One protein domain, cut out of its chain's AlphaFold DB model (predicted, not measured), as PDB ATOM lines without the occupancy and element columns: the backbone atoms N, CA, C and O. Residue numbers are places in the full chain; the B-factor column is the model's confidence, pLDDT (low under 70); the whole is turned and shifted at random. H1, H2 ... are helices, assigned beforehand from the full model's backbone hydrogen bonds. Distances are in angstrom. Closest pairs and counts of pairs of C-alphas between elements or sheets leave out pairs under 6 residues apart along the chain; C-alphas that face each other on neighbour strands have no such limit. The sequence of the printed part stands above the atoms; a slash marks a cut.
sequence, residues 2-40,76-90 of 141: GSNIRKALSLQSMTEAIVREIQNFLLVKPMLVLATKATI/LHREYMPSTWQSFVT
ATOM      1  N   GLY A   2     -30.629  17.909  37.537       49.56
ATOM      2  CA  GLY A   2     -29.829  17.467  38.706       49.56
ATOM      3  C   GLY A   2     -30.037  16.011  39.134       49.56
ATOM      4  O   GLY A   2     -29.441  15.544  40.099       49.56
ATOM      5  N   SER A   3     -30.885  15.270  38.413       52.78
ATOM      6  CA  SER A   3     -31.188  13.865  38.720       52.78
ATOM      7  C   SER A   3     -30.118  12.906  38.175       52.78
ATOM      8  O   SER A   3     -29.787  11.915  38.819       52.78
ATOM      9  N   ASN A   4     -29.506  13.241  37.032       56.06
ATOM     10  CA  ASN A   4     -28.583  12.344  36.328       56.06
ATOM     11  C   ASN A   4     -27.171  12.308  36.938       56.06
ATOM     12  O   ASN A   4     -26.541  11.257  36.935       56.06
ATOM     13  N   ILE A   5     -26.703  13.403  37.549       54.28
ATOM     14  CA  ILE A   5     -25.361  13.474  38.162       54.28
ATOM     15  C   ILE A   5     -25.290  12.616  39.437       54.28
ATOM     16  O   ILE A   5     -24.281  11.972  39.701       54.28
ATOM     17  N   ARG A   6     -26.391  12.507  40.195       53.38
ATOM     18  CA  ARG A   6     -26.443  11.665  41.406       53.38
ATOM     19  C   ARG A   6     -26.362  10.165  41.111       53.38
ATOM     20  O   ARG A   6     -25.937   9.411  41.978       53.38
ATOM     21  N   LYS A   7     -26.731   9.725  39.899       54.28
ATOM     22  CA  LYS A   7     -26.566   8.323  39.472       54.28
ATOM     23  C   LYS A   7     -25.101   7.971  39.181       54.28
ATOM     24  O   LYS A   7     -24.722   6.823  39.377       54.28
ATOM     25  N   ALA A   8     -24.275   8.942  38.780       54.16
ATOM     26  CA  ALA A   8     -22.857   8.732  38.473       54.16
ATOM     27  C   ALA A   8     -21.961   8.556  39.717       54.16
ATOM     28  O   ALA A   8     -20.829   8.111  39.585       54.16
ATOM     29  N   LEU A   9     -22.463   8.867  40.920       61.84
ATOM     30  CA  LEU A   9     -21.734   8.732  42.192       61.84
ATOM     31  C   LEU A   9     -22.315   7.641  43.106       61.84
ATOM     32  O   LEU A   9     -22.020   7.605  44.301       61.84
ATOM     33  N   SER A  10     -23.187   6.772  42.588       81.00
ATOM     34  CA  SER A  10     -23.716   5.675  43.392       81.00
ATOM     35  C   SER A  10     -22.700   4.532  43.458       81.00
ATOM     36  O   SER A  10     -22.018   4.217  42.485       81.00
ATOM     37  N   LEU A  11     -22.626   3.857  44.608       79.56
ATOM     38  CA  LEU A  11     -21.817   2.639  44.748       79.56
ATOM     39  C   LEU A  11     -22.190   1.579  43.701       79.56
ATOM     40  O   LEU A  11     -21.335   0.802  43.281       79.56
ATOM     41  N   GLN A  12     -23.452   1.570  43.266       81.50
ATOM     42  CA  GLN A  12     -23.944   0.683  42.221       81.50
ATOM     43  C   GLN A  12     -23.308   0.990  40.860       81.50
ATOM     44  O   GLN A  12     -22.774   0.078  40.238       81.50
ATOM     45  N   SER A  13     -23.317   2.245  40.400       83.25
ATOM     46  CA  SER A  13     -22.752   2.586  39.087       83.25
ATOM     47  C   SER A  13     -21.234   2.423  39.055       83.25
ATOM     48  O   SER A  13     -20.692   1.923  38.073       83.25
ATOM     49  N   MET A  14     -20.553   2.744  40.158       84.62
ATOM     50  CA  MET A  14     -19.127   2.458  40.323       84.62
ATOM     51  C   MET A  14     -18.841   0.951  40.257       84.62
ATOM     52  O   MET A  14     -17.932   0.522  39.552       84.62
ATOM     53  N   THR A  15     -19.646   0.138  40.947       86.12
ATOM     54  CA  THR A  15     -19.550  -1.328  40.899       86.12
ATOM     55  C   THR A  15     -19.747  -1.861  39.478       86.12
ATOM     56  O   THR A  15     -18.957  -2.678  39.013       86.12
ATOM     57  N   GLU A  16     -20.773  -1.387  38.771       87.44
ATOM     58  CA  GLU A  16     -21.047  -1.785  37.389       87.44
ATOM     59  C   GLU A  16     -19.901  -1.418  36.440       87.44
ATOM     60  O   GLU A  16     -19.535  -2.228  35.588       87.44
ATOM     61  N   ALA A  17     -19.301  -0.238  36.611       90.00
ATOM     62  CA  ALA A  17     -18.151   0.189  35.823       90.00
ATOM     63  C   ALA A  17     -16.923  -0.707  36.057       90.00
ATOM     64  O   ALA A  17     -16.302  -1.145  35.091       90.00
ATOM     65  N   ILE A  18     -16.616  -1.042  37.315       89.31
ATOM     66  CA  ILE A  18     -15.496  -1.934  37.663       89.31
ATOM     67  C   ILE A  18     -15.692  -3.322  37.046       89.31
ATOM     68  O   ILE A  18     -14.773  -3.864  36.437       89.31
ATOM     69  N   VAL A  19     -16.895  -3.892  37.171       89.19
ATOM     70  CA  VAL A  19     -17.205  -5.210  36.601       89.19
ATOM     71  C   VAL A  19     -17.027  -5.205  35.083       89.19
ATOM     72  O   VAL A  19     -16.384  -6.101  34.544       89.19
ATOM     73  N   ARG A  20     -17.543  -4.186  34.388       91.00
ATOM     74  CA  ARG A  20     -17.374  -4.068  32.931       91.00
ATOM     75  C   ARG A  20     -15.906  -4.005  32.528       91.00
ATOM     76  O   ARG A  20     -15.508  -4.666  31.577       91.00
ATOM     77  N   GLU A  21     -15.099  -3.251  33.263       92.12
ATOM     78  CA  GLU A  21     -13.681  -3.117  32.950       92.12
ATOM     79  C   GLU A  21     -12.925  -4.440  33.140       92.12
ATOM     80  O   GLU A  21     -12.155  -4.851  32.274       92.12
ATOM     81  N   ILE A  22     -13.212  -5.176  34.217       90.69
ATOM     82  CA  ILE A  22     -12.649  -6.517  34.429       90.69
ATOM     83  C   ILE A  22     -13.066  -7.467  33.293       90.69
ATOM     84  O   ILE A  22     -12.225  -8.208  32.789       90.69
ATOM     85  N   GLN A  23     -14.330  -7.431  32.851       88.25
ATOM     86  CA  GLN A  23     -14.797  -8.235  31.712       88.25
ATOM     87  C   GLN A  23     -14.023  -7.907  30.430       88.25
ATOM     88  O   GLN A  23     -13.595  -8.827  29.735       88.25
ATOM     89  N   ASN A  24     -13.778  -6.625  30.148       91.44
ATOM     90  CA  ASN A  24     -12.970  -6.210  29.000       91.44
ATOM     91  C   ASN A  24     -11.549  -6.774  29.078       91.44
ATOM     92  O   ASN A  24     -11.037  -7.302  28.092       91.44
ATOM     93  N   PHE A  25     -10.921  -6.722  30.255       89.44
ATOM     94  CA  PHE A  25      -9.591  -7.300  30.433       89.44
ATOM     95  C   PHE A  25      -9.570  -8.817  30.223       89.44
ATOM     96  O   PHE A  25      -8.626  -9.321  29.614       89.44
ATOM     97  N   LEU A  26     -10.607  -9.537  30.663       86.88
ATOM     98  CA  LEU A  26     -10.720 -10.987  30.462       86.88
ATOM     99  C   LEU A  26     -10.814 -11.389  28.983       86.88
ATOM    100  O   LEU A  26     -10.384 -12.484  28.631       86.88
ATOM    101  N   LEU A  27     -11.327 -10.512  28.111       87.12
ATOM    102  CA  LEU A  27     -11.341 -10.752  26.661       87.12
ATOM    103  C   LEU A  27      -9.941 -10.685  26.037       87.12
ATOM    104  O   LEU A  27      -9.706 -11.281  24.990       87.12
ATOM    105  N   VAL A  28      -9.015  -9.956  26.664       93.31
ATOM    106  CA  VAL A  28      -7.656  -9.743  26.146       93.31
ATOM    107  C   VAL A  28      -6.654 -10.696  26.796       93.31
ATOM    108  O   VAL A  28      -5.710 -11.134  26.138       93.31
ATOM    109  N   LYS A  29      -6.821 -11.013  28.089       88.75
ATOM    110  CA  LYS A  29      -5.901 -11.865  28.853       88.75
ATOM    111  C   LYS A  29      -6.643 -12.811  29.801       88.75
ATOM    112  O   LYS A  29      -7.551 -12.369  30.503       88.75
ATOM    113  N   PRO A  30      -6.206 -14.078  29.924       82.44
ATOM    114  CA  PRO A  30      -6.733 -14.968  30.949       82.44
ATOM    115  C   PRO A  30      -6.324 -14.453  32.338       82.44
ATOM    116  O   PRO A  30      -5.136 -14.349  32.643       82.44
ATOM    117  N   MET A  31      -7.303 -14.130  33.185       81.44
ATOM    118  CA  MET A  31      -7.085 -13.760  34.586       81.44
ATOM    119  C   MET A  31      -8.015 -14.562  35.493       81.44
ATOM    120  O   MET A  31      -9.176 -14.797  35.158       81.44
ATOM    121  N   LEU A  32      -7.514 -14.947  36.666       80.19
ATOM    122  CA  LEU A  32      -8.330 -15.547  37.716       80.19
ATOM    123  C   LEU A  32      -8.963 -14.433  38.554       80.19
ATOM    124  O   LEU A  32      -8.259 -13.698  39.246       80.19
ATOM    125  N   VAL A  33     -10.290 -14.321  38.512       77.62
ATOM    126  CA  VAL A  33     -11.040 -13.376  39.346       77.62
ATOM    127  C   VAL A  33     -11.594 -14.124  40.551       77.62
ATOM    128  O   VAL A  33     -12.515 -14.929  40.423       77.62
ATOM    129  N   LEU A  34     -11.032 -13.855  41.729       75.12
ATOM    130  CA  LEU A  34     -11.554 -14.371  42.987       75.12
ATOM    131  C   LEU A  34     -12.473 -13.327  43.616       75.12
ATOM    132  O   LEU A  34     -12.027 -12.260  44.034       75.12
ATOM    133  N   ALA A  35     -13.759 -13.650  43.704       74.06
ATOM    134  CA  ALA A  35     -14.745 -12.771  44.303       74.06
ATOM    135  C   ALA A  35     -15.280 -13.402  45.596       74.06
ATOM    136  O   ALA A  35     -16.079 -14.337  45.577       74.06
ATOM    137  N   THR A  36     -14.791 -12.919  46.739       67.69
ATOM    138  CA  THR A  36     -15.126 -13.470  48.059       67.69
ATOM    139  C   THR A  36     -16.234 -12.683  48.741       67.69
ATOM    140  O   THR A  36     -16.236 -11.452  48.739       67.69
ATOM    141  N   LYS A  37     -17.136 -13.398  49.414       69.50
ATOM    142  CA  LYS A  37     -18.132 -12.822  50.320       69.50
ATOM    143  C   LYS A  37     -17.673 -13.015  51.764       69.50
ATOM    144  O   LYS A  37     -17.395 -14.141  52.163       69.50
ATOM    145  N   ALA A  38     -17.702 -11.955  52.565       58.00
ATOM    146  CA  ALA A  38     -17.658 -12.085  54.018       58.00
ATOM    147  C   ALA A  38     -19.079 -12.343  54.546       58.00
ATOM    148  O   ALA A  38     -20.010 -11.576  54.273       58.00
ATOM    149  N   THR A  39     -19.282 -13.431  55.285       51.88
ATOM    150  CA  THR A  39     -20.523 -13.652  56.033       51.88
ATOM    151  C   THR A  39     -20.485 -12.811  57.301       51.88
ATOM    152  O   THR A  39     -19.845 -13.188  58.278       51.88
ATOM    153  N   ILE A  40     -21.180 -11.673  57.304       47.94
ATOM    154  CA  ILE A  40     -21.525 -11.003  58.559       47.94
ATOM    155  C   ILE A  40     -22.719 -11.767  59.120       47.94
ATOM    156  O   ILE A  40     -23.828 -11.678  58.586       47.94
ATOM    157  N   LEU A  76     -31.559 -17.180  56.409       48.41
ATOM    158  CA  LEU A  76     -31.733 -16.298  55.263       48.41
ATOM    159  C   LEU A  76     -30.346 -15.763  54.905       48.41
ATOM    160  O   LEU A  76     -29.897 -14.742  55.432       48.41
ATOM    161  N   HIS A  77     -29.619 -16.491  54.064       50.88
ATOM    162  CA  HIS A  77     -28.354 -16.049  53.523       50.88
ATOM    163  C   HIS A  77     -28.665 -14.834  52.661       50.88
ATOM    164  O   HIS A  77     -29.025 -14.959  51.497       50.88
ATOM    165  N   ARG A  78     -28.547 -13.635  53.234       53.81
ATOM    166  CA  ARG A  78     -28.693 -12.408  52.461       53.81
ATOM    167  C   ARG A  78     -27.607 -12.411  51.393       53.81
ATOM    168  O   ARG A  78     -26.409 -12.409  51.711       53.81
ATOM    169  N   GLU A  79     -28.010 -12.508  50.135       57.44
ATOM    170  CA  GLU A  79     -27.115 -12.330  49.002       57.44
ATOM    171  C   GLU A  79     -26.701 -10.860  48.991       57.44
ATOM    172  O   GLU A  79     -27.477  -9.965  48.682       57.44
ATOM    173  N   TYR A  80     -25.493 -10.606  49.487       59.97
ATOM    174  CA  TYR A  80     -24.928  -9.261  49.583       59.97
ATOM    175  C   TYR A  80     -24.010  -8.928  48.408       59.97
ATOM    176  O   TYR A  80     -23.589  -7.783  48.288       59.97
ATOM    177  N   MET A  81     -23.684  -9.909  47.562       71.94
ATOM    178  CA  MET A  81     -22.913  -9.660  46.353       71.94
ATOM    179  C   MET A  81     -23.858  -9.024  45.323       71.94
ATOM    180  O   MET A  81     -24.865  -9.655  44.996       71.94
ATOM    181  N   PRO A  82     -23.596  -7.794  44.843       73.81
ATOM    182  CA  PRO A  82     -24.432  -7.182  43.817       73.81
ATOM    183  C   PRO A  82     -24.561  -8.108  42.605       73.81
ATOM    184  O   PRO A  82     -23.588  -8.766  42.233       73.81
ATOM    185  N   SER A  83     -25.735  -8.137  41.972       77.12
ATOM    186  CA  SER A  83     -26.015  -8.997  40.811       77.12
ATOM    187  C   SER A  83     -24.963  -8.861  39.709       77.12
ATOM    188  O   SER A  83     -24.572  -9.851  39.100       77.12
ATOM    189  N   THR A  84     -24.412  -7.662  39.512       81.75
ATOM    190  CA  THR A  84     -23.345  -7.418  38.538       81.75
ATOM    191  C   THR A  84     -22.101  -8.274  38.800       81.75
ATOM    192  O   THR A  84     -21.522  -8.823  37.866       81.75
ATOM    193  N   TRP A  85     -21.711  -8.458  40.063       83.12
ATOM    194  CA  TRP A  85     -20.555  -9.280  40.429       83.12
ATOM    195  C   TRP A  85     -20.813 -10.784  40.299       83.12
ATOM    196  O   TRP A  85     -19.863 -11.538  40.091       83.12
ATOM    197  N   GLN A  86     -22.076 -11.224  40.370       79.38
ATOM    198  CA  GLN A  86     -22.435 -12.636  40.183       79.38
ATOM    199  C   GLN A  86     -22.026 -13.152  38.797       79.38
ATOM    200  O   GLN A  86     -21.770 -14.341  38.642       79.38
ATOM    201  N   SER A  87     -21.880 -12.262  37.807       80.94
ATOM    202  CA  SER A  87     -21.400 -12.623  36.468       80.94
ATOM    203  C   SER A  87     -19.990 -13.237  36.442       80.94
ATOM    204  O   SER A  87     -19.664 -13.946  35.496       80.94
ATOM    205  N   PHE A  88     -19.161 -13.013  37.470       82.81
ATOM    206  CA  PHE A  88     -17.828 -13.621  37.578       82.81
ATOM    207  C   PHE A  88     -17.801 -14.934  38.358       82.81
ATOM    208  O   PHE A  88     -16.768 -15.605  38.402       82.81
ATOM    209  N   VAL A  89     -18.899 -15.296  39.020       81.00
ATOM    210  CA  VAL A  89     -18.919 -16.445  39.924       81.00
ATOM    211  C   VAL A  89     -18.959 -17.726  39.099       81.00
ATOM    212  O   VAL A  89     -20.007 -18.178  38.654       81.00
ATOM    213  N   THR A  90     -17.790 -18.330  38.916       83.31
ATOM    214  CA  THR A  90     -17.641 -19.647  38.276       83.31
ATOM    215  C   THR A  90     -17.690 -20.784  39.293       83.31
ATOM    216  O   THR A  90     -18.111 -21.893  38.968       83.31
TER     217      THR A  90
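This is residues 2 to 40 and 76 to 90 of the 141 residues of an uncharacterized protein of Opuntia streptacantha (UniProt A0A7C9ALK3). One long helix, H2, makes a loose, flat V with the unnamed stretch of residues 29 to 40, which folds back from the helix's far end. At the other end of H2 the short helix H1 sticks out within the free residues 2 to 11, and the small helix H3 packs on residues 15 to 19 of H2. The printed part has 54 residues with three named helices, in the order H1, H2, H3, and no named strand; the class is all helix. It is loose, with a radius of gyration of the C-alphas of 13.7 A, and spans 40 by 37 by 13 A.

H1 is residues 3 to 7, beginning at C-alpha 3 at (-31.188, 13.865, 38.720). H2, residues 11 to 28, is 26.5 A long and ends at C-alpha 28 at (-7.656, -9.743, 26.146). H3, residues 83 to 86, measures 5.1 A and ends at C-alpha 86 at (-22.435, -12.636, 40.183).

H1 and H2 are joined by a tight link of 3 residues and are close but not clearly touching; their closest C-alphas, those of Lys 7 and Ser 13, are 6.9 A apart. H2 touches H3 with residues 15 to 19 alone, the closest C-alphas being those of Glu 16 and Thr 84, 6.2 A apart. H1 and H3 are apart. In H2, 13 of 14 O i to N i+4 pairs are within hydrogen-bond range; in H1, 0 of 1, beside 1 of 2 O i to N i+3 pairs; H3 is too short for an i+4 pair.

The C-alphas of Gly 2 and Pro 30, the two farthest apart, are 40.6 A apart. Residues 41 to 75 are not printed, and C-alphas 40 and 76 are 12.0 A apart across the cut. Residues 24 to 30, of which 24 to 28 belong to H2, stand free. The mean pLDDT of the printed part is 74.4, with residues 2 to 9, 36 to 40 and 76 to 80 under 70.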